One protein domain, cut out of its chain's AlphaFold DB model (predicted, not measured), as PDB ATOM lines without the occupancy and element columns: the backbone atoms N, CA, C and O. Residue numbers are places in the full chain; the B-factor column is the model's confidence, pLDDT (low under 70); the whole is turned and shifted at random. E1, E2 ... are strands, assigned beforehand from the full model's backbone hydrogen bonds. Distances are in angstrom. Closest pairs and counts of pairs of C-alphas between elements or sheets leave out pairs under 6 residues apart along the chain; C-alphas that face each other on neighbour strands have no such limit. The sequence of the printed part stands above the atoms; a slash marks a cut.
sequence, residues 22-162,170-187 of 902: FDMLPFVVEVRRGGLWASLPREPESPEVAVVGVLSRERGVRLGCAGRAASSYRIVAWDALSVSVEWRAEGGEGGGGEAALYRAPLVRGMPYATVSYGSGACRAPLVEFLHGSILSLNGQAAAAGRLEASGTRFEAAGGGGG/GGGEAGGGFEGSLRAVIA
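This is residues 22 to 162 and 170 to 187 of the 902 residues of the protein "Glyco_hydro81C domain-containing protein" of Emiliania huxleyi (UniProt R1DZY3). Two antiparallel sheets of five strands make a tilted sandwich, only partly face to face: E5 - E6 - E7 - E8 - E13 forms one layer and E1 - E2 - E4 - E9 - E12 the other. The small hairpin of E10 and E11 sits near the E12 edge, and residues 45 to 50, which reach into E3, stick out at a far end. The printed part has 159 residues with no named helix and thirteen named strands, E1 to E13 in order; 72 residues, under half, are in them, and the class is all strand. It is compact, with a radius of gyration of the C-alphas of 16.8 A and spans of 56 by 44 by 26 A.

In the first sheet, E5 is residues 72 to 79, 21.8 A long, E6 is 82 to 89, 23.7 A, and E7 is 99 to 107, 24.1 A, from C-alpha 99 at (115.705, 5.180, 117.778). E8, residues 113 to 117, and E13, 180 to 184, complete it; C-alpha 184 is at (137.634, 0.065, 127.159). The second sheet has E1, residues 28 to 32, from C-alpha 28 at (143.316, 4.253, 115.875); E2, 35 to 39; E4, 60 to 65, 17.0 A; E9, 125 to 129; and E12, 171 to 173. E3 is residues 50 to 52, E10 is 134 to 137, and E11 is 153 to 158, 16.8 A.

E5, E6, E7 and E8 form a meander, each strand the antiparallel neighbour of the one before; N 85 and O 104 of E6 and E7 are 3.0 A apart, within hydrogen-bond range. E13 is an edge strand beside E8, with N 115 and O 182 at 3.0 A. This sheet is strongly twisted. In the other sheet, N 38 and O 61 of E2 and E4 are 2.9 A apart, and N 127 and O 172 of E9 and E12 are 3.1 A apart. The two sheets form a sandwich, two sheets face to face, with strands at 35 degrees to each other. The closest C-alphas of E4 and E8 are those of Leu 63 and Val 115, 6.8 A. E10 and E11 form an antiparallel hairpin, with N 135 and O 157 at 2.8 A. E3 pairs with no named strand.

The two C-alphas farthest apart are those of Glu 48 and Gly 94, 58.3 A. Residues 163 to 169 are cut out, and C-alphas 162 and 170 are 15.4 A apart across the cut. The link E10 to E11, residues 138 to 152, is long. The mean pLDDT of the printed part is 75.6; 52 residues are under 70, among them 42 to 58, 90 to 98 and 170 to 177.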
ATOM      1  N   PHE A  22     140.651   6.648 111.545       79.81
ATOM      2  CA  PHE A  22     141.210   7.927 111.967       79.81
ATOM      3  C   PHE A  22     141.898   7.831 113.324       79.81
ATOM      4  O   PHE A  22     141.629   6.962 114.151       79.81
ATOM      5  N   ASP A  23     142.834   8.745 113.519       84.19
ATOM      6  CA  ASP A  23     143.675   8.845 114.699       84.19
ATOM      7  C   ASP A  23     142.947   9.634 115.801       84.19
ATOM      8  O   ASP A  23     142.692  10.828 115.646       84.19
ATOM      9  N   MET A  24     142.596   8.988 116.912       86.50
ATOM     10  CA  MET A  24     142.101   9.658 118.125       86.50
ATOM     11  C   MET A  24     143.261  10.135 119.012       86.50
ATOM     12  O   MET A  24     143.115  11.147 119.698       86.50
ATOM     13  N   LEU A  25     144.414   9.455 118.930       86.75
ATOM     14  CA  LEU A  25     145.564   9.504 119.842       86.75
ATOM     15  C   LEU A  25     145.222   9.053 121.278       86.75
ATOM     16  O   LEU A  25     144.428   9.717 121.944       86.75
ATOM     17  N   PRO A  26     145.823   7.964 121.802       83.31
ATOM     18  CA  PRO A  26     146.720   7.011 121.132       83.31
ATOM     19  C   PRO A  26     145.981   6.010 120.224       83.31
ATOM     20  O   PRO A  26     146.619   5.318 119.437       83.31
ATOM     21  N   PHE A  27     144.651   5.914 120.318       86.00
ATOM     22  CA  PHE A  27     143.869   4.936 119.556       86.00
ATOM     23  C   PHE A  27     143.738   5.292 118.073       86.00
ATOM     24  O   PHE A  27     143.373   6.412 117.715       86.00
ATOM     25  N   VAL A  28     143.906   4.285 117.218       87.44
ATOM     26  CA  VAL A  28     143.316   4.253 115.875       87.44
ATOM     27  C   VAL A  28     141.873   3.785 116.028       87.44
ATOM     28  O   VAL A  28     141.630   2.755 116.656       87.44
ATOM     29  N   VAL A  29     140.912   4.519 115.471       88.12
ATOM     30  CA  VAL A  29     139.485   4.186 115.568       88.12
ATOM     31  C   VAL A  29     138.801   4.161 114.207       88.12
ATOM     32  O   VAL A  29     139.196   4.859 113.276       88.12
ATOM     33  N   GLU A  30     137.746   3.359 114.098       87.81
ATOM     34  CA  GLU A  30     136.890   3.295 112.916       87.81
ATOM     35  C   GLU A  30     135.415   3.193 113.331       87.81
ATOM     36  O   GLU A  30     135.032   2.411 114.205       87.81
ATOM     37  N   VAL A  31     134.566   3.998 112.696       88.12
ATOM     38  CA  VAL A  31     133.126   4.052 112.972       88.12
ATOM     39  C   VAL A  31     132.405   3.200 111.932       88.12
ATOM     40  O   VAL A  31     132.373   3.550 110.757       88.12
ATOM     41  N   ARG A  32     131.803   2.083 112.355       86.69
ATOM     42  CA  ARG A  32     131.056   1.164 111.478       86.69
ATOM     43  C   ARG A  32     129.611   1.015 111.953       86.69
ATOM     44  O   ARG A  32     129.319   1.214 113.128       86.69
ATOM     45  N   ARG A  33     128.700   0.529 111.097       82.81
ATOM     46  CA  ARG A  33     127.325   0.156 111.525       82.81
ATOM     47  C   ARG A  33     127.310  -0.871 112.671       82.81
ATOM     48  O   ARG A  33     126.417  -0.851 113.506       82.81
ATOM     49  N   GLY A  34     128.325  -1.735 112.739       80.62
ATOM     50  CA  GLY A  34     128.508  -2.708 113.822       80.62
ATOM     51  C   GLY A  34     129.035  -2.143 115.150       80.62
ATOM     52  O   GLY A  34     129.294  -2.940 116.049       80.62
ATOM     53  N   GLY A  35     129.236  -0.826 115.277       88.56
ATOM     54  CA  GLY A  35     129.721  -0.164 116.492       88.56
ATOM     55  C   GLY A  35     131.017   0.629 116.297       88.56
ATOM     56  O   GLY A  35     131.475   0.839 115.169       88.56
ATOM     57  N   LEU A  36     131.612   1.060 117.408       90.50
ATOM     58  CA  LEU A  36     132.925   1.704 117.444       90.50
ATOM     59  C   LEU A  36     134.015   0.628 117.475       90.50
ATOM     60  O   LEU A  36     134.011  -0.227 118.357       90.50
ATOM     61  N   TRP A  37     134.950   0.685 116.533       90.50
ATOM     62  CA  TRP A  37     136.153  -0.145 116.514       90.50
ATOM     63  C   TRP A  37     137.324   0.723 116.972       90.50
ATOM     64  O   TRP A  37     137.454   1.858 116.516       90.50
ATOM     65  N   ALA A  38     138.162   0.212 117.868       88.81
ATOM     66  CA  ALA A  38     139.311   0.932 118.400       88.81
ATOM     67  C   ALA A  38     140.493  -0.015 118.600       88.81
ATOM     68  O   ALA A  38     140.316  -1.135 119.067       88.81
ATOM     69  N   SER A  39     141.702   0.431 118.281       86.44
ATOM     70  CA  SER A  39     142.929  -0.329 118.516       86.44
ATOM     71  C   SER A  39     144.091   0.584 118.864       86.44
ATOM     72  O   SER A  39     144.210   1.664 118.281       86.44
ATOM     73  N   LEU A  40     144.991   0.131 119.732       82.62
ATOM     74  CA  LEU A  40     146.300   0.768 119.829       82.62
ATOM     75  C   LEU A  40     147.133   0.365 118.599       82.62
ATOM     76  O   LEU A  40     147.136  -0.814 118.227       82.62
ATOM     77  N   PRO A  41     147.824   1.311 117.941       75.44
ATOM     78  CA  PRO A  41     148.625   1.002 116.766       75.44
ATOM     79  C   PRO A  41     149.805   0.090 117.139       75.44
ATOM     80  O   PRO A  41     150.323   0.125 118.259       75.44
ATOM     81  N   ARG A  42     150.232  -0.742 116.184       67.62
ATOM     82  CA  ARG A  42     151.451  -1.560 116.284       67.62
ATOM     83  C   ARG A  42     152.627  -0.778 115.695       67.62
ATOM     84  O   ARG A  42     152.468  -0.158 114.646       67.62
ATOM     85  N   GLU A  43     153.785  -0.817 116.354       64.38
ATOM     86  CA  GLU A  43     155.022  -0.263 115.790       64.38
ATOM     87  C   GLU A  43     155.417  -1.067 114.528       64.38
ATOM     88  O   GLU A  43     155.344  -2.300 114.546       64.38
ATOM     89  N   PRO A  44     155.772  -0.413 113.408       61.25
ATOM     90  CA  PRO A  44     155.999  -1.081 112.127       61.25
ATOM     91  C   PRO A  44     157.276  -1.930 112.125       61.25
ATOM     92  O   PRO A  44     158.355  -1.468 112.488       61.25
ATOM     93  N   GLU A  45     157.164  -3.158 111.621       52.09
ATOM     94  CA  GLU A  45     158.249  -4.152 111.635       52.09
ATOM     95  C   GLU A  45     159.399  -3.851 110.660       52.09
ATOM     96  O   GLU A  45     160.501  -4.372 110.824       52.09
ATOM     97  N   SER A  46     159.158  -3.014 109.644       52.62
ATOM     98  CA  SER A  46     160.172  -2.579 108.680       52.62
ATOM     99  C   SER A  46     160.329  -1.056 108.704       52.62
ATOM    100  O   SER A  46     159.340  -0.345 108.506       52.62
ATOM    101  N   PRO A  47     161.553  -0.527 108.898       53.97
ATOM    102  CA  PRO A  47     161.795   0.911 108.944       53.97
ATOM    103  C   PRO A  47     161.933   1.562 107.555       53.97
ATOM    104  O   PRO A  47     162.055   2.777 107.481       53.97
ATOM    105  N   GLU A  48     161.973   0.799 106.457       53.75
ATOM    106  CA  GLU A  48     162.650   1.231 105.216       53.75
ATOM    107  C   GLU A  48     161.864   2.188 104.296       53.75
ATOM    108  O   GLU A  48     162.454   2.798 103.402       53.75
ATOM    109  N   VAL A  49     160.545   2.337 104.476       52.81
ATOM    110  CA  VAL A  49     159.677   3.058 103.515       52.81
ATOM    111  C   VAL A  49     158.774   4.101 104.174       52.81
ATOM    112  O   VAL A  49     158.646   5.213 103.650       52.81
ATOM    113  N   ALA A  50     158.136   3.733 105.285       56.97
ATOM    114  CA  ALA A  50     157.189   4.550 106.036       56.97
ATOM    115  C   ALA A  50     156.985   3.964 107.442       56.97
ATOM    116  O   ALA A  50     157.063   2.750 107.620       56.97
ATOM    117  N   VAL A  51     156.640   4.807 108.413       61.09
ATOM    118  CA  VAL A  51     156.039   4.362 109.677       61.09
ATOM    119  C   VAL A  51     154.526   4.322 109.494       61.09
ATOM    120  O   VAL A  51     153.959   5.329 109.086       61.09
ATOM    121  N   VAL A  52     153.860   3.197 109.782       58.81
ATOM    122  CA  VAL A  52     152.405   3.032 109.591       58.81
ATOM    123  C   VAL A  52     151.756   2.480 110.859       58.81
ATOM    124  O   VAL A  52     152.070   1.372 111.280       58.81
ATOM    125  N   GLY A  53     150.814   3.227 111.435       55.28
ATOM    126  CA  GLY A  53     149.902   2.740 112.466       55.28
ATOM    127  C   GLY A  53     148.638   2.167 111.829       55.28
ATOM    128  O   GLY A  53     147.734   2.911 111.462       55.28
ATOM    129  N   VAL A  54     148.565   0.844 111.690       58.34
ATOM    130  CA  VAL A  54     147.351   0.154 111.217       58.34
ATOM    131  C   VAL A  54     146.341  -0.051 112.350       58.34
ATOM    132  O   VAL A  54     146.722  -0.104 113.521       58.34
ATOM    133  N   LEU A  55     145.060  -0.238 112.004       60.22
ATOM    134  CA  LEU A  55     144.070  -0.767 112.947       60.22
ATOM    135  C   LEU A  55     144.456  -2.215 113.281       60.22
ATOM    136  O   LEU A  55     144.279  -3.119 112.462       60.22
ATOM    137  N   SER A  56     145.025  -2.429 114.467       64.06
ATOM    138  CA  SER A  56     145.479  -3.751 114.895       64.06
ATOM    139  C   SER A  56     144.298  -4.583 115.386       64.06
ATOM    140  O   SER A  56     143.571  -4.174 116.290       64.06
ATOM    141  N   ARG A  57     144.130  -5.784 114.824       65.81
ATOM    142  CA  ARG A  57     143.224  -6.791 115.394       65.81
ATOM    143  C   ARG A  57     143.769  -7.337 116.717       65.81
ATOM    144  O   ARG A  57     143.012  -7.498 117.663       65.81
ATOM    145  N   GLU A  58     145.082  -7.556 116.790       67.31
ATOM    146  CA  GLU A  58     145.799  -8.079 117.966       67.31
ATOM    147  C   GLU A  58     145.742  -7.135 119.172       67.31
ATOM    148  O   GLU A  58     145.790  -7.584 120.306       67.31
ATOM    149  N   ARG A  59     145.654  -5.819 118.947       74.69
ATOM    150  CA  ARG A  59     145.507  -4.809 120.008       74.69
ATOM    151  C   ARG A  59     144.240  -3.990 119.790       74.69
ATOM    152  O   ARG A  59     144.293  -2.761 119.816       74.69
ATOM    153  N   GLY A  60     143.114  -4.665 119.542       82.25
ATOM    154  CA  GLY A  60     141.853  -4.025 119.170       82.25
ATOM    155  C   GLY A  60     140.603  -4.557 119.872       82.25
ATOM    156  O   GLY A  60     140.508  -5.730 120.231       82.25
ATOM    157  N   VAL A  61     139.614  -3.673 120.009       85.56
ATOM    158  CA  VAL A  61     138.307  -3.900 120.635       85.56
ATOM    159  C   VAL A  61     137.178  -3.302 119.780       85.56
ATOM    160  O   VAL A  61     137.354  -2.270 119.125       85.56
ATOM    161  N   ARG A  62     135.997  -3.927 119.799       88.75
ATOM    162  CA  ARG A  62     134.733  -3.362 119.300       88.75
ATOM    163  C   ARG A  62     133.767  -3.123 120.456       88.75
ATOM    164  O   ARG A  62     133.550  -4.018 121.267       88.75
ATOM    165  N   LEU A  63     133.151  -1.942 120.476       88.31
ATOM    166  CA  LEU A  63     132.087  -1.543 121.401       88.31
ATOM    167  C   LEU A  63     130.776  -1.322 120.630       88.31
ATOM    168  O   LEU A  63     130.773  -0.648 119.596       88.31
ATOM    169  N   GLY A  64     129.658  -1.855 121.121       88.94
ATOM    170  CA  GLY A  64     128.346  -1.670 120.487       88.94
ATOM    171  C   GLY A  64     127.203  -2.375 121.218       88.94
ATOM    172  O   GLY A  64     127.259  -2.577 122.424       88.94
ATOM    173  N   CYS A  65     126.156  -2.774 120.493       85.38
ATOM    174  CA  CYS A  65     125.015  -3.502 121.059       85.38
ATOM    175  C   CYS A  65     124.862  -4.882 120.406       85.38
ATOM    176  O   CYS A  65     124.850  -4.984 119.176       85.38
ATOM    177  N   ALA A  66     124.724  -5.930 121.216       79.94
ATOM    178  CA  ALA A  66     124.381  -7.270 120.759       79.94
ATOM    179  C   ALA A  66     122.877  -7.398 120.460       79.94
ATOM    180  O   ALA A  66     122.056  -6.599 120.915       79.94
ATOM    181  N   GLY A  67     122.511  -8.383 119.635       69.06
ATOM    182  CA  GLY A  67     121.123  -8.685 119.252       69.06
ATOM    183  C   GLY A  67     120.383  -7.616 118.427       69.06
ATOM    184  O   GLY A  67     119.341  -7.919 117.849       69.06
ATOM    185  N   ARG A  68     120.892  -6.379 118.335       67.56
ATOM    186  CA  ARG A  68     120.244  -5.259 117.637       67.56
ATOM    187  C   ARG A  68     121.265  -4.414 116.874       67.56
ATOM    188  O   ARG A  68     121.850  -3.478 117.415       67.56
ATOM    189  N   ALA A  69     121.468  -4.760 115.604       65.12
ATOM    190  CA  ALA A  69     122.326  -4.000 114.698       65.12
ATOM    191  C   ALA A  69     121.806  -2.563 114.500       65.12
ATOM    192  O   ALA A  69     120.596  -2.325 114.486       65.12
ATOM    193  N   ALA A  70     122.723  -1.611 114.321       73.88
ATOM    194  CA  ALA A  70     122.365  -0.255 113.930       73.88
ATOM    195  C   ALA A  70     122.143  -0.185 112.409       73.88
ATOM    196  O   ALA A  70     122.990  -0.634 111.632       73.88
ATOM    197  N   SER A  71     121.027   0.407 111.981       74.50
ATOM    198  CA  SER A  71     120.760   0.728 110.571       74.50
ATOM    199  C   SER A  71     121.697   1.833 110.086       74.50
ATOM    200  O   SER A  71     122.269   1.753 108.994       74.50
ATOM    201  N   SER A  72     121.884   2.847 110.935       84.69
ATOM    202  CA  SER A  72     122.604   4.078 110.636       84.69
ATOM    203  C   SER A  72     123.517   4.507 111.792       84.69
ATOM    204  O   SER A  72     123.378   4.080 112.943       84.69
ATOM    205  N   TYR A  73     124.462   5.387 111.474       88.75
ATOM    206  CA  TYR A  73     125.160   6.219 112.446       88.75
ATOM    207  C   TYR A  73     125.351   7.617 111.862       88.75
ATOM    208  O   TYR A  73     125.355   7.799 110.643       88.75
ATOM    209  N   ARG A  74     125.498   8.619 112.729       89.12
ATOM    210  CA  ARG A  74     125.672  10.023 112.333       89.12
ATOM    211  C   ARG A  74     126.482  10.801 113.363       89.12
ATOM    212  O   ARG A  74     126.456  10.476 114.548       89.12
ATOM    213  N   ILE A  75     127.137  11.870 112.924       91.00
ATOM    214  CA  ILE A  75     127.682  12.887 113.828       91.00
ATOM    215  C   ILE A  75     126.507  13.687 114.413       91.00
ATOM    216  O   ILE A  75     125.610  14.093 113.673       91.00
ATOM    217  N   VAL A  76     126.502  13.901 115.730       92.62
ATOM    218  CA  VAL A  76     125.469  14.680 116.449       92.62
ATOM    219  C   VAL A  76     126.006  15.937 117.133       92.62
ATOM    220  O   VAL A  76     125.237  16.855 117.395       92.62
ATOM    221  N   ALA A  77     127.315  16.004 117.384       90.62
ATOM    222  CA  ALA A  77     128.028  17.202 117.819       90.62
ATOM    223  C   ALA A  77     129.503  17.105 117.399       90.62
ATOM    224  O   ALA A  77     130.010  16.005 117.173       90.62
ATOM    225  N   TRP A  78     130.187  18.240 117.303       90.19
ATOM    226  CA  TRP A  78     131.631  18.330 117.091       90.19
ATOM    227  C   TRP A  78     132.150  19.674 117.613       90.19
ATOM    228  O   TRP A  78     131.393  20.640 117.710       90.19
ATOM    229  N   ASP A  79     133.437  19.726 117.939       87.06
ATOM    230  CA  ASP A  79     134.193  20.946 118.224       87.06
ATOM    231  C   ASP A  79     135.666  20.756 117.812       87.06
ATOM    232  O   ASP A  79     136.007  19.787 117.135       87.06
ATOM    233  N   ALA A  80     136.552  21.686 118.177       82.50
ATOM    234  CA  ALA A  80     137.955  21.652 117.757       82.50
ATOM    235  C   ALA A  80     138.784  20.496 118.354       82.50
ATOM    236  O   ALA A  80     139.892  20.251 117.884       82.50
ATOM    237  N   LEU A  81     138.280  19.795 119.380       89.00
ATOM    238  CA  LEU A  81     138.977  18.678 120.029       89.00
ATOM    239  C   LEU A  81     138.201  17.357 119.938       89.00
ATOM    240  O   LEU A  81     138.700  16.341 120.426       89.00
ATOM    241  N   SER A  82     136.988  17.342 119.372       90.75
ATOM    242  CA  SER A  82     136.119  16.167 119.462       90.75
ATOM    243  C   SER A  82     135.023  16.047 118.400       90.75
ATOM    244  O   SER A  82     134.568  17.024 117.807       90.75
ATOM    245  N   VAL A  83     134.539  14.815 118.227       91.88
ATOM    246  CA  VAL A  83     133.342  14.465 117.452       91.88
ATOM    247  C   VAL A  83     132.481  13.513 118.281       91.88
ATOM    248  O   VAL A  83     132.979  12.537 118.827       91.88
ATOM    249  N   SER A  84     131.177  13.761 118.375       93.19
ATOM    250  CA  SER A  84     130.213  12.844 118.996       93.19
ATOM    251  C   SER A  84     129.421  12.102 117.924       93.19
ATOM    252  O   SER A  84     128.723  12.733 117.125       93.19
ATOM    253  N   VAL A  85     129.496  10.771 117.929       93.56
ATOM    254  CA  VAL A  85     128.770   9.895 116.994       93.56
ATOM    255  C   VAL A  85     127.603   9.215 117.706       93.56
ATOM    256  O   VAL A  85     127.711   8.844 118.869       93.56
ATOM    257  N   GLU A  86     126.482   9.049 117.010       92.50
ATOM    258  CA  GLU A  86     125.275   8.362 117.473       92.50
ATOM    259  C   GLU A  86     124.912   7.231 116.507       92.50
ATOM    260  O   GLU A  86     124.754   7.481 115.312       92.50
ATOM    261  N   TRP A  87     124.730   6.019 117.030       90.81
ATOM    262  CA  TRP A  87     124.209   4.861 116.301       90.81
ATOM    263  C   TRP A  87     122.704   4.744 116.527       90.81
ATOM    264  O   TRP A  87     122.215   5.022 117.626       90.81
ATOM    265  N   ARG A  88     121.956   4.329 115.502       86.19
ATOM    266  CA  ARG A  88     120.489   4.277 115.545       86.19
ATOM    267  C   ARG A  88     119.963   2.940 115.027       86.19
ATOM    268  O   ARG A  88     120.559   2.327 114.147       86.19
ATOM    269  N   ALA A  89     118.866   2.476 115.614       80.56
ATOM    270  CA  ALA A  89     118.148   1.281 115.199       80.56
ATOM    271  C   ALA A  89     117.149   1.599 114.089       80.56
ATOM    272  O   ALA A  89     116.520   2.661 114.102       80.56
ATOM    273  N   GLU A  90     116.929   0.618 113.220       68.44
ATOM    274  CA  GLU A  90     115.886   0.663 112.203       68.44
ATOM    275  C   GLU A  90     114.507   0.884 112.848       68.44
ATOM    276  O   GLU A  90     114.203   0.343 113.921       68.44
ATOM    277  N   GLY A  91     113.686   1.727 112.220       59.47
ATOM    278  CA  GLY A  91     112.311   1.960 112.656       59.47
ATOM    279  C   GLY A  91     111.450   0.735 112.357       59.47
ATOM    280  O   GLY A  91     111.457   0.239 111.235       59.47
ATOM    281  N   GLY A  92     110.703   0.251 113.351       50.75
ATOM    282  CA  GLY A  92     109.741  -0.833 113.138       50.75
ATOM    283  C   GLY A  92     108.596  -0.415 112.206       50.75
ATOM    284  O   GLY A  92     108.320   0.777 112.036       50.75
ATOM    285  N   GLU A  93     107.906  -1.403 111.631       39.75
ATOM    286  CA  GLU A  93     106.714  -1.183 110.805       39.75
ATOM    287  C   GLU A  93     105.683  -0.339 111.577       39.75
ATOM    288  O   GLU A  93     105.145  -0.759 112.598       39.75
ATOM    289  N   GLY A  94     105.466   0.901 111.123       45.28
ATOM    290  CA  GLY A  94     104.717   1.916 111.875       45.28
ATOM    291  C   GLY A  94     105.237   3.351 111.726       45.28
ATOM    292  O   GLY A  94     104.547   4.288 112.116       45.28
ATOM    293  N   GLY A  95     106.422   3.559 111.140       41.94
ATOM    294  CA  GLY A  95     106.887   4.892 110.719       41.94
ATOM    295  C   GLY A  95     107.402   5.806 111.840       41.94
ATOM    296  O   GLY A  95     107.707   6.971 111.589       41.94
ATOM    297  N   GLY A  96     107.550   5.289 113.064       46.22
ATOM    298  CA  GLY A  96     108.333   5.952 114.105       46.22
ATOM    299  C   GLY A  96     109.804   6.027 113.687       46.22
ATOM    300  O   GLY A  96     110.403   5.005 113.354       46.22
ATOM    301  N   GLY A  97     110.378   7.233 113.675       55.62
ATOM    302  CA  GLY A  97     111.757   7.450 113.227       55.62
ATOM    303  C   GLY A  97     112.788   6.676 114.056       55.62
ATOM    304  O   GLY A  97     112.581   6.452 115.247       55.62
ATOM    305  N   GLU A  98     113.905   6.299 113.418       64.25
ATOM    306  CA  GLU A  98     114.994   5.493 113.999       64.25
ATOM    307  C   GLU A  98     115.309   5.869 115.458       64.25
ATOM    308  O   GLU A  98     115.541   7.043 115.749       64.25
ATOM    309  N   ALA A  99     115.379   4.905 116.375       74.00
ATOM    310  CA  ALA A  99     115.705   5.180 117.778       74.00
ATOM    311  C   ALA A  99     117.227   5.208 117.993       74.00
ATOM    312  O   ALA A  99     117.930   4.337 117.487       74.00
ATOM    313  N   ALA A 100     117.756   6.164 118.765       83.56
ATOM    314  CA  ALA A 100     119.172   6.148 119.144       83.56
ATOM    315  C   ALA A 100     119.466   4.937 120.048       83.56
ATOM    316  O   ALA A 100     118.738   4.704 121.009       83.56
ATOM    317  N   LEU A 101     120.514   4.172 119.730       86.69
ATOM    318  CA  LEU A 101     120.945   2.985 120.479       86.69
ATOM    319  C   LEU A 101     122.019   3.325 121.513       86.69
ATOM    320  O   LEU A 101     121.927   2.907 122.665       86.69
ATOM    321  N   TYR A 102     123.048   4.050 121.073       90.88
ATOM    322  CA  TYR A 102     124.206   4.453 121.867       90.88
ATOM    323  C   TYR A 102     124.979   5.577 121.168       90.88
ATOM    324  O   TYR A 102     124.781   5.848 119.976       90.88
ATOM    325  N   ARG A 103     125.859   6.248 121.915       93.19
ATOM    326  CA  ARG A 103     126.715   7.341 121.434       93.19
ATOM    327  C   ARG A 103     128.168   7.116 121.830       93.19
ATOM    328  O   ARG A 103     128.432   6.485 122.840       93.19
ATOM    329  N   ALA A 104     129.107   7.668 121.070       94.00
ATOM    330  CA  ALA A 104     130.525   7.698 121.426       94.00
ATOM    331  C   ALA A 104     131.040   9.144 121.392       94.00
ATOM    332  O   ALA A 104     130.960   9.772 120.327       94.00
ATOM    333  N   PRO A 105     131.567   9.687 122.506       94.00
ATOM    334  CA  PRO A 105     132.426  10.859 122.464       94.00
ATOM    335  C   PRO A 105     133.800  10.434 121.936       94.00
ATOM    336  O   PRO A 105     134.426   9.519 122.467       94.00
ATOM    337  N   LEU A 106     134.270  11.080 120.873       93.56
ATOM    338  CA  LEU A 106     135.572  10.817 120.269       93.56
ATOM    339  C   LEU A 106     136.435  12.061 120.466       93.56
ATOM    340  O   LEU A 106     136.321  13.018 119.703       93.56
ATOM    341  N   VAL A 107     137.242  12.075 121.528       93.19
ATOM    342  CA  VAL A 107     138.027  13.246 121.951       93.19
ATOM    343  C   VAL A 107     139.511  13.009 121.664       93.19
ATOM    344  O   VAL A 107     140.042  11.943 121.968       93.19
ATOM    345  N   ARG A 108     140.195  14.004 121.090       91.12
ATOM    346  CA  ARG A 108     141.647  13.974 120.861       91.12
ATOM    347  C   ARG A 108     142.401  13.738 122.174       91.12
ATOM    348  O   ARG A 108     142.180  14.468 123.137       91.12
ATOM    349  N   GLY A 109     143.298  12.751 122.197       91.88
ATOM    350  CA  GLY A 109     144.084  12.408 123.385       91.88
ATOM    351  C   GLY A 109     143.337  11.557 124.419       91.88
ATOM    352  O   GLY A 109     143.776  11.491 125.563       91.88
ATOM    353  N   MET A 110     142.193  10.957 124.084       92.94
ATOM    354  CA  MET A 110     141.397  10.179 125.038       92.94
ATOM    355  C   MET A 110     141.993   8.772 125.269       92.94
ATOM    356  O   MET A 110     142.094   7.991 124.323       92.94
ATOM    357  N   PRO A 111     142.333   8.388 126.517       91.31
ATOM    358  CA  PRO A 111     142.977   7.102 126.817       91.31
ATOM    359  C   PRO A 111     142.030   5.889 126.846       91.31
ATOM    360  O   PRO A 111     142.448   4.809 127.245       91.31
ATOM    361  N   TYR A 112     140.773   6.032 126.415       91.06
ATOM    362  CA  TYR A 112     139.786   4.947 126.390       91.06
ATOM    363  C   TYR A 112     138.904   5.058 125.147       91.06
ATOM    364  O   TYR A 112     138.344   6.123 124.886       91.06
ATOM    365  N   ALA A 113     138.648   3.944 124.465       90.44
ATOM    366  CA  ALA A 113     137.453   3.833 123.636       90.44
ATOM    367  C   ALA A 113     136.225   3.895 124.563       90.44
ATOM    368  O   ALA A 113     136.216   3.265 125.619       90.44
ATOM    369  N   THR A 114     135.199   4.686 124.249       91.69
ATOM    370  CA  THR A 114     134.041   4.847 125.145       91.69
ATOM    371  C   THR A 114     132.739   4.955 124.365       91.69
ATOM    372  O   THR A 114     132.657   5.654 123.357       91.69
ATOM    373  N   VAL A 115     131.713   4.261 124.861       92.31
ATOM    374  CA  VAL A 115     130.343   4.296 124.342       92.31
ATOM    375  C   VAL A 115     129.370   4.460 125.509       92.31
ATOM    376  O   VAL A 115     129.466   3.734 126.495       92.31
ATOM    377  N   SER A 116     128.425   5.394 125.402       90.56
ATOM    378  CA  SER A 116     127.344   5.608 126.366       90.56
ATOM    379  C   SER A 116     125.986   5.159 125.823       90.56
ATOM    380  O   SER A 116     125.674   5.316 124.637       90.56
ATOM    381  N   TYR A 117     125.175   4.584 126.707       87.56
ATOM    382  CA  TYR A 117     123.890   3.954 126.411       87.56
ATOM    383  C   TYR A 117     122.798   4.610 127.257       87.56
ATOM    384  O   TYR A 117     122.991   4.836 128.452       87.56
ATOM    385  N   GLY A 118     121.656   4.905 126.635       81.12
ATOM    386  CA  GLY A 118     120.463   5.393 127.328       81.12
ATOM    387  C   GLY A 118     119.486   4.265 127.660       81.12
ATOM    388  O   GLY A 118     119.436   3.248 126.958       81.12
ATOM    389  N   SER A 119     118.687   4.482 128.702       73.50
ATOM    390  CA  SER A 119     117.691   3.563 129.266       73.50
ATOM    391  C   SER A 119     116.934   2.742 128.216       73.50
ATOM    392  O   SER A 119     116.174   3.253 127.393       73.50
ATOM    393  N   GLY A 120     117.131   1.420 128.256       67.94
ATOM    394  CA  GLY A 120     116.370   0.440 127.474       67.94
ATOM    395  C   GLY A 120     116.630   0.417 125.960       67.94
ATOM    396  O   GLY A 120     116.081  -0.455 125.279       67.94
ATOM    397  N   ALA A 121     117.459   1.317 125.421       71.69
ATOM    398  CA  ALA A 121     117.747   1.393 123.990       71.69
ATOM    399  C   ALA A 121     118.571   0.187 123.502       71.69
ATOM    400  O   ALA A 121     118.218  -0.457 122.504       71.69
ATOM    401  N   CYS A 122     119.618  -0.152 124.261       77.94
ATOM    402  CA  CYS A 122     120.384  -1.386 124.139       77.94
ATOM    403  C   CYS A 122     120.089  -2.317 125.327       77.94
ATOM    404  O   CYS A 122     120.079  -1.888 126.479       77.94
ATOM    405  N   ARG A 123     119.846  -3.605 125.046       74.88
ATOM    406  CA  ARG A 123     119.537  -4.637 126.061       74.88
ATOM    407  C   ARG A 123     120.705  -5.570 126.394       74.88
ATOM    408  O   ARG A 123     120.545  -6.442 127.239       74.88
ATOM    409  N   ALA A 124     121.814  -5.414 125.678       80.19
ATOM    410  CA  ALA A 124     123.044  -6.170 125.842       80.19
ATOM    411  C   ALA A 124     124.200  -5.367 125.212       80.19
ATOM    412  O   ALA A 124     124.512  -5.556 124.032       80.19
ATOM    413  N   PRO A 125     124.794  -4.400 125.939       83.56
ATOM    414  CA  PRO A 125     126.074  -3.816 125.558       83.56
ATOM    415  C   PRO A 125     127.097  -4.909 125.260       83.56
ATOM    416  O   PRO A 125     127.202  -5.889 126.001       83.56
ATOM    417  N   LEU A 126     127.829  -4.722 124.170       83.50
ATOM    418  CA  LEU A 126     128.763  -5.686 123.608       83.50
ATOM    419  C   LEU A 126     130.182  -5.134 123.669       83.50
ATOM    420  O   LEU A 126     130.436  -4.021 123.194       83.50
ATOM    421  N   VAL A 127     131.100  -5.966 124.160       83.75
ATOM    422  CA  VAL A 127     132.540  -5.811 123.946       83.75
ATOM    423  C   VAL A 127     133.074  -7.064 123.265       83.75
ATOM    424  O   VAL A 127     132.856  -8.168 123.751       83.75
ATOM    425  N   GLU A 128     133.775  -6.901 122.148       82.00
ATOM    426  CA  GLU A 128     134.432  -7.987 121.407       82.00
ATOM    427  C   GLU A 128     135.914  -7.654 121.219       82.00
ATOM    428  O   GLU A 128     136.249  -6.555 120.773       82.00
ATOM    429  N   PHE A 129     136.798  -8.600 121.531       79.50
ATOM    430  CA  PHE A 129     138.222  -8.495 121.223       79.50
ATOM    431  C   PHE A 129     138.451  -8.888 119.761       79.50
ATOM    432  O   PHE A 129     137.980  -9.929 119.305       79.50
ATOM    433  N   LEU A 130     139.168  -8.054 119.005       76.50
ATOM    434  CA  LEU A 130     139.292  -8.210 117.549       76.50
ATOM    435  C   LEU A 130     140.237  -9.349 117.116       76.50
ATOM    436  O   LEU A 130     140.346  -9.638 115.921       76.50
ATOM    437  N   HIS A 131     140.903  -9.990 118.075       70.81
ATOM    438  CA  HIS A 131     141.749 -11.164 117.908       70.81
ATOM    439  C   HIS A 131     141.779 -11.978 119.209       70.81
ATOM    440  O   HIS A 131     141.697 -11.422 120.304       70.81
ATOM    441  N   GLY A 132     141.966 -13.292 119.080       64.44
ATOM    442  CA  GLY A 132     142.174 -14.196 120.207       64.44
ATOM    443  C   GLY A 132     140.906 -14.568 120.984       64.44
ATOM    444  O   GLY A 132     139.819 -14.011 120.819       64.44
ATOM    445  N   SER A 133     141.060 -15.567 121.850       68.06
ATOM    446  CA  SER A 133     140.055 -15.963 122.841       68.06
ATOM    447  C   SER A 133     140.355 -15.305 124.186       68.06
ATOM    448  O   SER A 133     141.524 -15.152 124.546       68.06
ATOM    449  N   ILE A 134     139.313 -14.974 124.952       71.69
ATOM    450  CA  ILE A 134     139.453 -14.580 126.359       71.69
ATOM    451  C   ILE A 134     139.947 -15.813 127.135       71.69
ATOM    452  O   ILE A 134     139.282 -16.846 127.141       71.69
ATOM    453  N   LEU A 135     141.124 -15.713 127.755       76.12
ATOM    454  CA  LEU A 135     141.738 -16.759 128.581       76.12
ATOM    455  C   LEU A 135     141.348 -16.651 130.056       76.12
ATOM    456  O   LEU A 135     141.382 -17.658 130.761       76.12
ATOM    457  N   SER A 136     140.990 -15.459 130.536       76.38
ATOM    458  CA  SER A 136     140.410 -15.279 131.867       76.38
ATOM    459  C   SER A 136     139.550 -14.021 131.962       76.38
ATOM    460  O   SER A 136     139.734 -13.086 131.188       76.38
ATOM    461  N   LEU A 137     138.636 -13.994 132.935       81.19
ATOM    462  CA  LEU A 137     137.843 -12.826 133.330       81.19
ATOM    463  C   LEU A 137     138.005 -12.622 134.842       81.19
ATOM    464  O   LEU A 137     137.779 -13.553 135.609       81.19
ATOM    465  N   ASN A 138     138.445 -11.444 135.286       82.25
ATOM    466  CA  ASN A 138     138.775 -11.142 136.689       82.25
ATOM    467  C   ASN A 138     139.671 -12.222 137.346       82.25
ATOM    468  O   ASN A 138     139.463 -12.627 138.488       82.25
ATOM    469  N   GLY A 139     140.646 -12.741 136.588       78.38
ATOM    470  CA  GLY A 139     141.545 -13.825 137.008       78.38
ATOM    471  C   GLY A 139     140.956 -15.245 136.936       78.38
ATOM    472  O   GLY A 139     141.713 -16.211 137.005       78.38
ATOM    473  N   GLN A 140     139.645 -15.407 136.735       78.00
ATOM    474  CA  GLN A 140     139.001 -16.712 136.556       78.00
ATOM    475  C   GLN A 140     139.301 -17.256 135.156       78.00
ATOM    476  O   GLN A 140     138.910 -16.648 134.161       78.00
ATOM    477  N   ALA A 141     140.004 -18.387 135.064       78.44
ATOM    478  CA  ALA A 141     140.399 -18.974 133.784       78.44
ATOM    479  C   ALA A 141     139.199 -19.481 132.962       78.44
ATOM    480  O   ALA A 141     138.260 -20.066 133.502       78.44
ATOM    481  N   ALA A 142     139.277 -19.319 131.641       68.62
ATOM    482  CA  ALA A 142     138.291 -19.774 130.669       68.62
ATOM    483  C   ALA A 142     138.327 -21.303 130.477       68.62
ATOM    484  O   ALA A 142     138.768 -21.821 129.450       68.62
ATOM    485  N   ALA A 143     137.834 -22.044 131.471       56.25
ATOM    486  CA  ALA A 143     137.354 -23.403 131.238       56.25
ATOM    487  C   ALA A 143     136.197 -23.355 130.221       56.25
ATOM    488  O   ALA A 143     135.370 -22.446 130.277       56.25
ATOM    489  N   ALA A 144     136.157 -24.302 129.277       51.47
ATOM    490  CA  ALA A 144     135.314 -24.223 128.080       51.47
ATOM    491  C   ALA A 144     133.816 -24.007 128.396       51.47
ATOM    492  O   ALA A 144     133.103 -24.939 128.766       51.47
ATOM    493  N   GLY A 145     133.345 -22.768 128.228       61.84
ATOM    494  CA  GLY A 145     132.005 -22.331 128.611       61.84
ATOM    495  C   GLY A 145     131.870 -20.805 128.621       61.84
ATOM    496  O   GLY A 145     132.741 -20.086 128.133       61.84
ATOM    497  N   ARG A 146     130.760 -20.309 129.178       65.88
ATOM    498  CA  ARG A 146     130.507 -18.877 129.398       65.88
ATOM    499  C   ARG A 146     131.147 -18.445 130.720       65.88
ATOM    500  O   ARG A 146     130.843 -19.034 131.753       65.88
ATOM    501  N   LEU A 147     131.981 -17.406 130.694       68.75
ATOM    502  CA  LEU A 147     132.386 -16.689 131.906       68.75
ATOM    503  C   LEU A 147     131.345 -15.610 132.231       68.75
ATOM    504  O   LEU A 147     130.861 -14.923 131.332       68.75
ATOM    505  N   GLU A 148     131.020 -15.458 133.511       70.94
ATOM    506  CA  GLU A 148     130.099 -14.440 134.020       70.94
ATOM    507  C   GLU A 148     130.757 -13.706 135.191       70.94
ATOM    508  O   GLU A 148     131.363 -14.330 136.061       70.94
ATOM    509  N   ALA A 149     130.632 -12.381 135.221       69.56
ATOM    510  CA  ALA A 149     131.127 -11.540 136.302       69.56
ATOM    511  C   ALA A 149     130.157 -10.378 136.556       69.56
ATOM    512  O   ALA A 149     129.439  -9.942 135.656       69.56
ATOM    513  N   SER A 150     130.163  -9.857 137.782       71.62
ATOM    514  CA  SER A 150     129.332  -8.730 138.220       71.62
ATOM    515  C   SER A 150     130.173  -7.666 138.926       71.62
ATOM    516  O   SER A 150     131.125  -8.005 139.626       71.62
ATOM    517  N   GLY A 151     129.793  -6.395 138.791       73.62
ATOM    518  CA  GLY A 151     130.503  -5.249 139.364       73.62
ATOM    519  C   GLY A 151     130.601  -4.093 138.368       73.62
ATOM    520  O   GLY A 151     129.973  -4.132 137.312       73.62
ATOM    521  N   THR A 152     131.394  -3.072 138.704       74.06
ATOM    522  CA  THR A 152     131.649  -1.920 137.820       74.06
ATOM    523  C   THR A 152     132.980  -1.992 137.074       74.06
ATOM    524  O   THR A 152     133.166  -1.196 136.164       74.06
ATOM    525  N   ARG A 153     133.882  -2.923 137.420       78.44
ATOM    526  CA  ARG A 153     135.218  -3.105 136.816       78.44
ATOM    527  C   ARG A 153     135.398  -4.546 136.338       78.44
ATOM    528  O   ARG A 153     135.158  -5.474 137.115       78.44
ATOM    529  N   PHE A 154     135.900  -4.733 135.116       76.94
ATOM    530  CA  PHE A 154     136.257  -6.054 134.582       76.94
ATOM    531  C   PHE A 154     137.624  -6.079 133.896       76.94
ATOM    532  O   PHE A 154     138.019  -5.133 133.220       76.94
ATOM    533  N   GLU A 155     138.327  -7.196 134.038       75.50
ATOM    534  CA  GLU A 155     139.665  -7.447 133.506       75.50
ATOM    535  C   GLU A 155     139.668  -8.746 132.692       75.50
ATOM    536  O   GLU A 155     139.141  -9.746 133.175       75.50
ATOM    537  N   ALA A 156     140.234  -8.763 131.480       74.88
ATOM    538  CA  ALA A 156     140.103  -9.903 130.569       74.88
ATOM    539  C   ALA A 156     141.421 -10.241 129.850       74.88
ATOM    540  O   ALA A 156     141.748  -9.664 128.815       74.88
ATOM    541  N   ALA A 157     142.189 -11.205 130.367       72.75
ATOM    542  CA  ALA A 157     143.392 -11.665 129.672       72.75
ATOM    543  C   ALA A 157     143.009 -12.434 128.397       72.75
ATOM    544  O   ALA A 157     142.044 -13.199 128.401       72.75
ATOM    545  N   GLY A 158     143.775 -12.269 127.315       66.19
ATOM    546  CA  GLY A 158     143.489 -12.879 126.015       66.19
ATOM    547  C   GLY A 158     144.663 -13.694 125.477       66.19
ATOM    548  O   GLY A 158     145.809 -13.508 125.879       66.19
ATOM    549  N   GLY A 159     144.373 -14.638 124.585       57.12
ATOM    550  CA  GLY A 159     145.370 -15.553 124.035       57.12
ATOM    551  C   GLY A 159     145.960 -15.061 122.721       57.12
ATOM    552  O   GLY A 159     145.251 -15.031 121.716       57.12
ATOM    553  N   GLY A 160     147.260 -14.753 122.717       46.25
ATOM    554  CA  GLY A 160     148.051 -14.483 121.509       46.25
ATOM    555  C   GLY A 160     148.269 -15.749 120.672       46.25
ATOM    556  O   GLY A 160     149.348 -16.342 120.684       46.25
ATOM    557  N   GLY A 161     147.218 -16.201 119.987       39.31
ATOM    558  CA  GLY A 161     147.239 -17.370 119.112       39.31
ATOM    559  C   GLY A 161     147.823 -17.030 117.744       39.31
ATOM    560  O   GLY A 161     147.091 -16.606 116.854       39.31
ATOM    561  N   GLY A 162     149.132 -17.230 117.572       31.77
ATOM    562  CA  GLY A 162     149.861 -16.906 116.340       31.77
ATOM    563  C   GLY A 162     149.512 -17.794 115.139       31.77
ATOM    564  O   GLY A 162     150.293 -18.671 114.774       31.77
ATOM    565  N   GLY A 170     136.798 -13.582 121.033       53.03
ATOM    566  CA  GLY A 170     136.045 -13.633 122.287       53.03
ATOM    567  C   GLY A 170     135.292 -12.324 122.549       53.03
ATOM    568  O   GLY A 170     135.851 -11.239 122.386       53.03
ATOM    569  N   GLY A 171     134.041 -12.417 123.001       56.16
ATOM    570  CA  GLY A 171     133.224 -11.255 123.351       56.16
ATOM    571  C   GLY A 171     132.329 -11.495 124.564       56.16
ATOM    572  O   GLY A 171     132.013 -12.636 124.902       56.16
ATOM    573  N   GLY A 172     131.944 -10.404 125.223       55.00
ATOM    574  CA  GLY A 172     131.064 -10.382 126.387       55.00
ATOM    575  C   GLY A 172     129.832  -9.509 126.152       55.00
ATOM    576  O   GLY A 172     129.924  -8.427 125.568       55.00
ATOM    577  N   GLU A 173     128.689  -9.981 126.644       62.97
ATOM    578  CA  GLU A 173     127.405  -9.276 126.633       62.97
ATOM    579  C   GLU A 173     126.968  -8.986 128.071       62.97
ATOM    580  O   GLU A 173     126.911  -9.901 128.899       62.97
ATOM    581  N   ALA A 174     126.632  -7.730 128.380       58.38
ATOM    582  CA  ALA A 174     126.103  -7.380 129.697       58.38
ATOM    583  C   ALA A 174     124.656  -7.884 129.871       58.38
ATOM    584  O   ALA A 174     123.803  -7.711 129.000       58.38
ATOM    585  N   GLY A 175     124.378  -8.517 131.015       52.88
ATOM    586  CA  GLY A 175     123.094  -9.156 131.300       52.88
ATOM    587  C   GLY A 175     122.003  -8.174 131.729       52.88
ATOM    588  O   GLY A 175     121.810  -7.961 132.921       52.88
ATOM    589  N   GLY A 176     121.250  -7.635 130.768       58.50
ATOM    590  CA  GLY A 176     120.051  -6.831 131.022       58.50
ATOM    591  C   GLY A 176     120.103  -5.418 130.438       58.50
ATOM    592  O   GLY A 176     121.064  -5.013 129.786       58.50
ATOM    593  N   GLY A 177     119.026  -4.657 130.655       61.91
ATOM    594  CA  GLY A 177     118.937  -3.267 130.205       61.91
ATOM    595  C   GLY A 177     119.992  -2.403 130.891       61.91
ATOM    596  O   GLY A 177     119.977  -2.278 132.111       61.91
ATOM    597  N   PHE A 178     120.888  -1.813 130.101       70.94
ATOM    598  CA  PHE A 178     122.018  -1.029 130.588       70.94
ATOM    599  C   PHE A 178     121.825   0.462 130.302       70.94
ATOM    600  O   PHE A 178     121.353   0.842 129.229       70.94
ATOM    601  N   GLU A 179     122.239   1.295 131.250       79.06
ATOM    602  CA  GLU A 179     122.304   2.747 131.133       79.06
ATOM    603  C   GLU A 179     123.597   3.227 131.800       79.06
ATOM    604  O   GLU A 179     123.999   2.684 132.830       79.06
ATOM    605  N   GLY A 180     124.265   4.205 131.185       82.25
ATOM    606  CA  GLY A 180     125.585   4.678 131.606       82.25
ATOM    607  C   GLY A 180     126.647   4.543 130.514       82.25
ATOM    608  O   GLY A 180     126.336   4.370 129.331       82.25
ATOM    609  N   SER A 181     127.917   4.644 130.907       86.88
ATOM    610  CA  SER A 181     129.067   4.553 129.993       86.88
ATOM    611  C   SER A 181     129.822   3.237 130.135       86.88
ATOM    612  O   SER A 181     129.993   2.731 131.239       86.88
ATOM    613  N   LEU A 182     130.310   2.735 129.001       87.81
ATOM    614  CA  LEU A 182     131.171   1.567 128.851       87.81
ATOM    615  C   LEU A 182     132.506   2.037 128.266       87.81
ATOM    616  O   LEU A 182     132.545   2.539 127.137       87.81
ATOM    617  N   ARG A 183     133.589   1.905 129.032       89.69
ATOM    618  CA  ARG A 183     134.935   2.359 128.643       89.69
ATOM    619  C   ARG A 183     135.862   1.165 128.477       89.69
ATOM    620  O   ARG A 183     135.874   0.328 129.364       89.69
ATOM    621  N   ALA A 184     136.639   1.108 127.398       87.88
ATOM    622  CA  ALA A 184     137.634   0.065 127.159       87.88
ATOM    623  C   ALA A 184     139.005   0.660 126.817       87.88
ATOM    624  O   ALA A 184     139.104   1.639 126.072       87.88
ATOM    625  N   VAL A 185     140.061   0.045 127.340       87.06
ATOM    626  CA  VAL A 185     141.465   0.399 127.089       87.06
ATOM    627  C   VAL A 185     142.291  -0.884 126.919       87.06
ATOM    628  O   VAL A 185     141.771  -1.996 126.996       87.06
ATOM    629  N   ILE A 186     143.572  -0.746 126.592       81.69
ATOM    630  CA  ILE A 186     144.542  -1.838 126.527       81.69
ATOM    631  C   ILE A 186     145.765  -1.355 127.307       81.69
ATOM    632  O   ILE A 186     146.288  -0.281 127.017       81.69
ATOM    633  N   ALA A 187     146.178  -2.116 128.321       82.56
ATOM    634  CA  ALA A 187     147.241  -1.743 129.247       82.56
ATOM    635  C   ALA A 187     148.373  -2.776 129.193       82.56
ATOM    636  O   ALA A 187     148.151  -3.957 129.446       82.56
TER     637      ALA A 187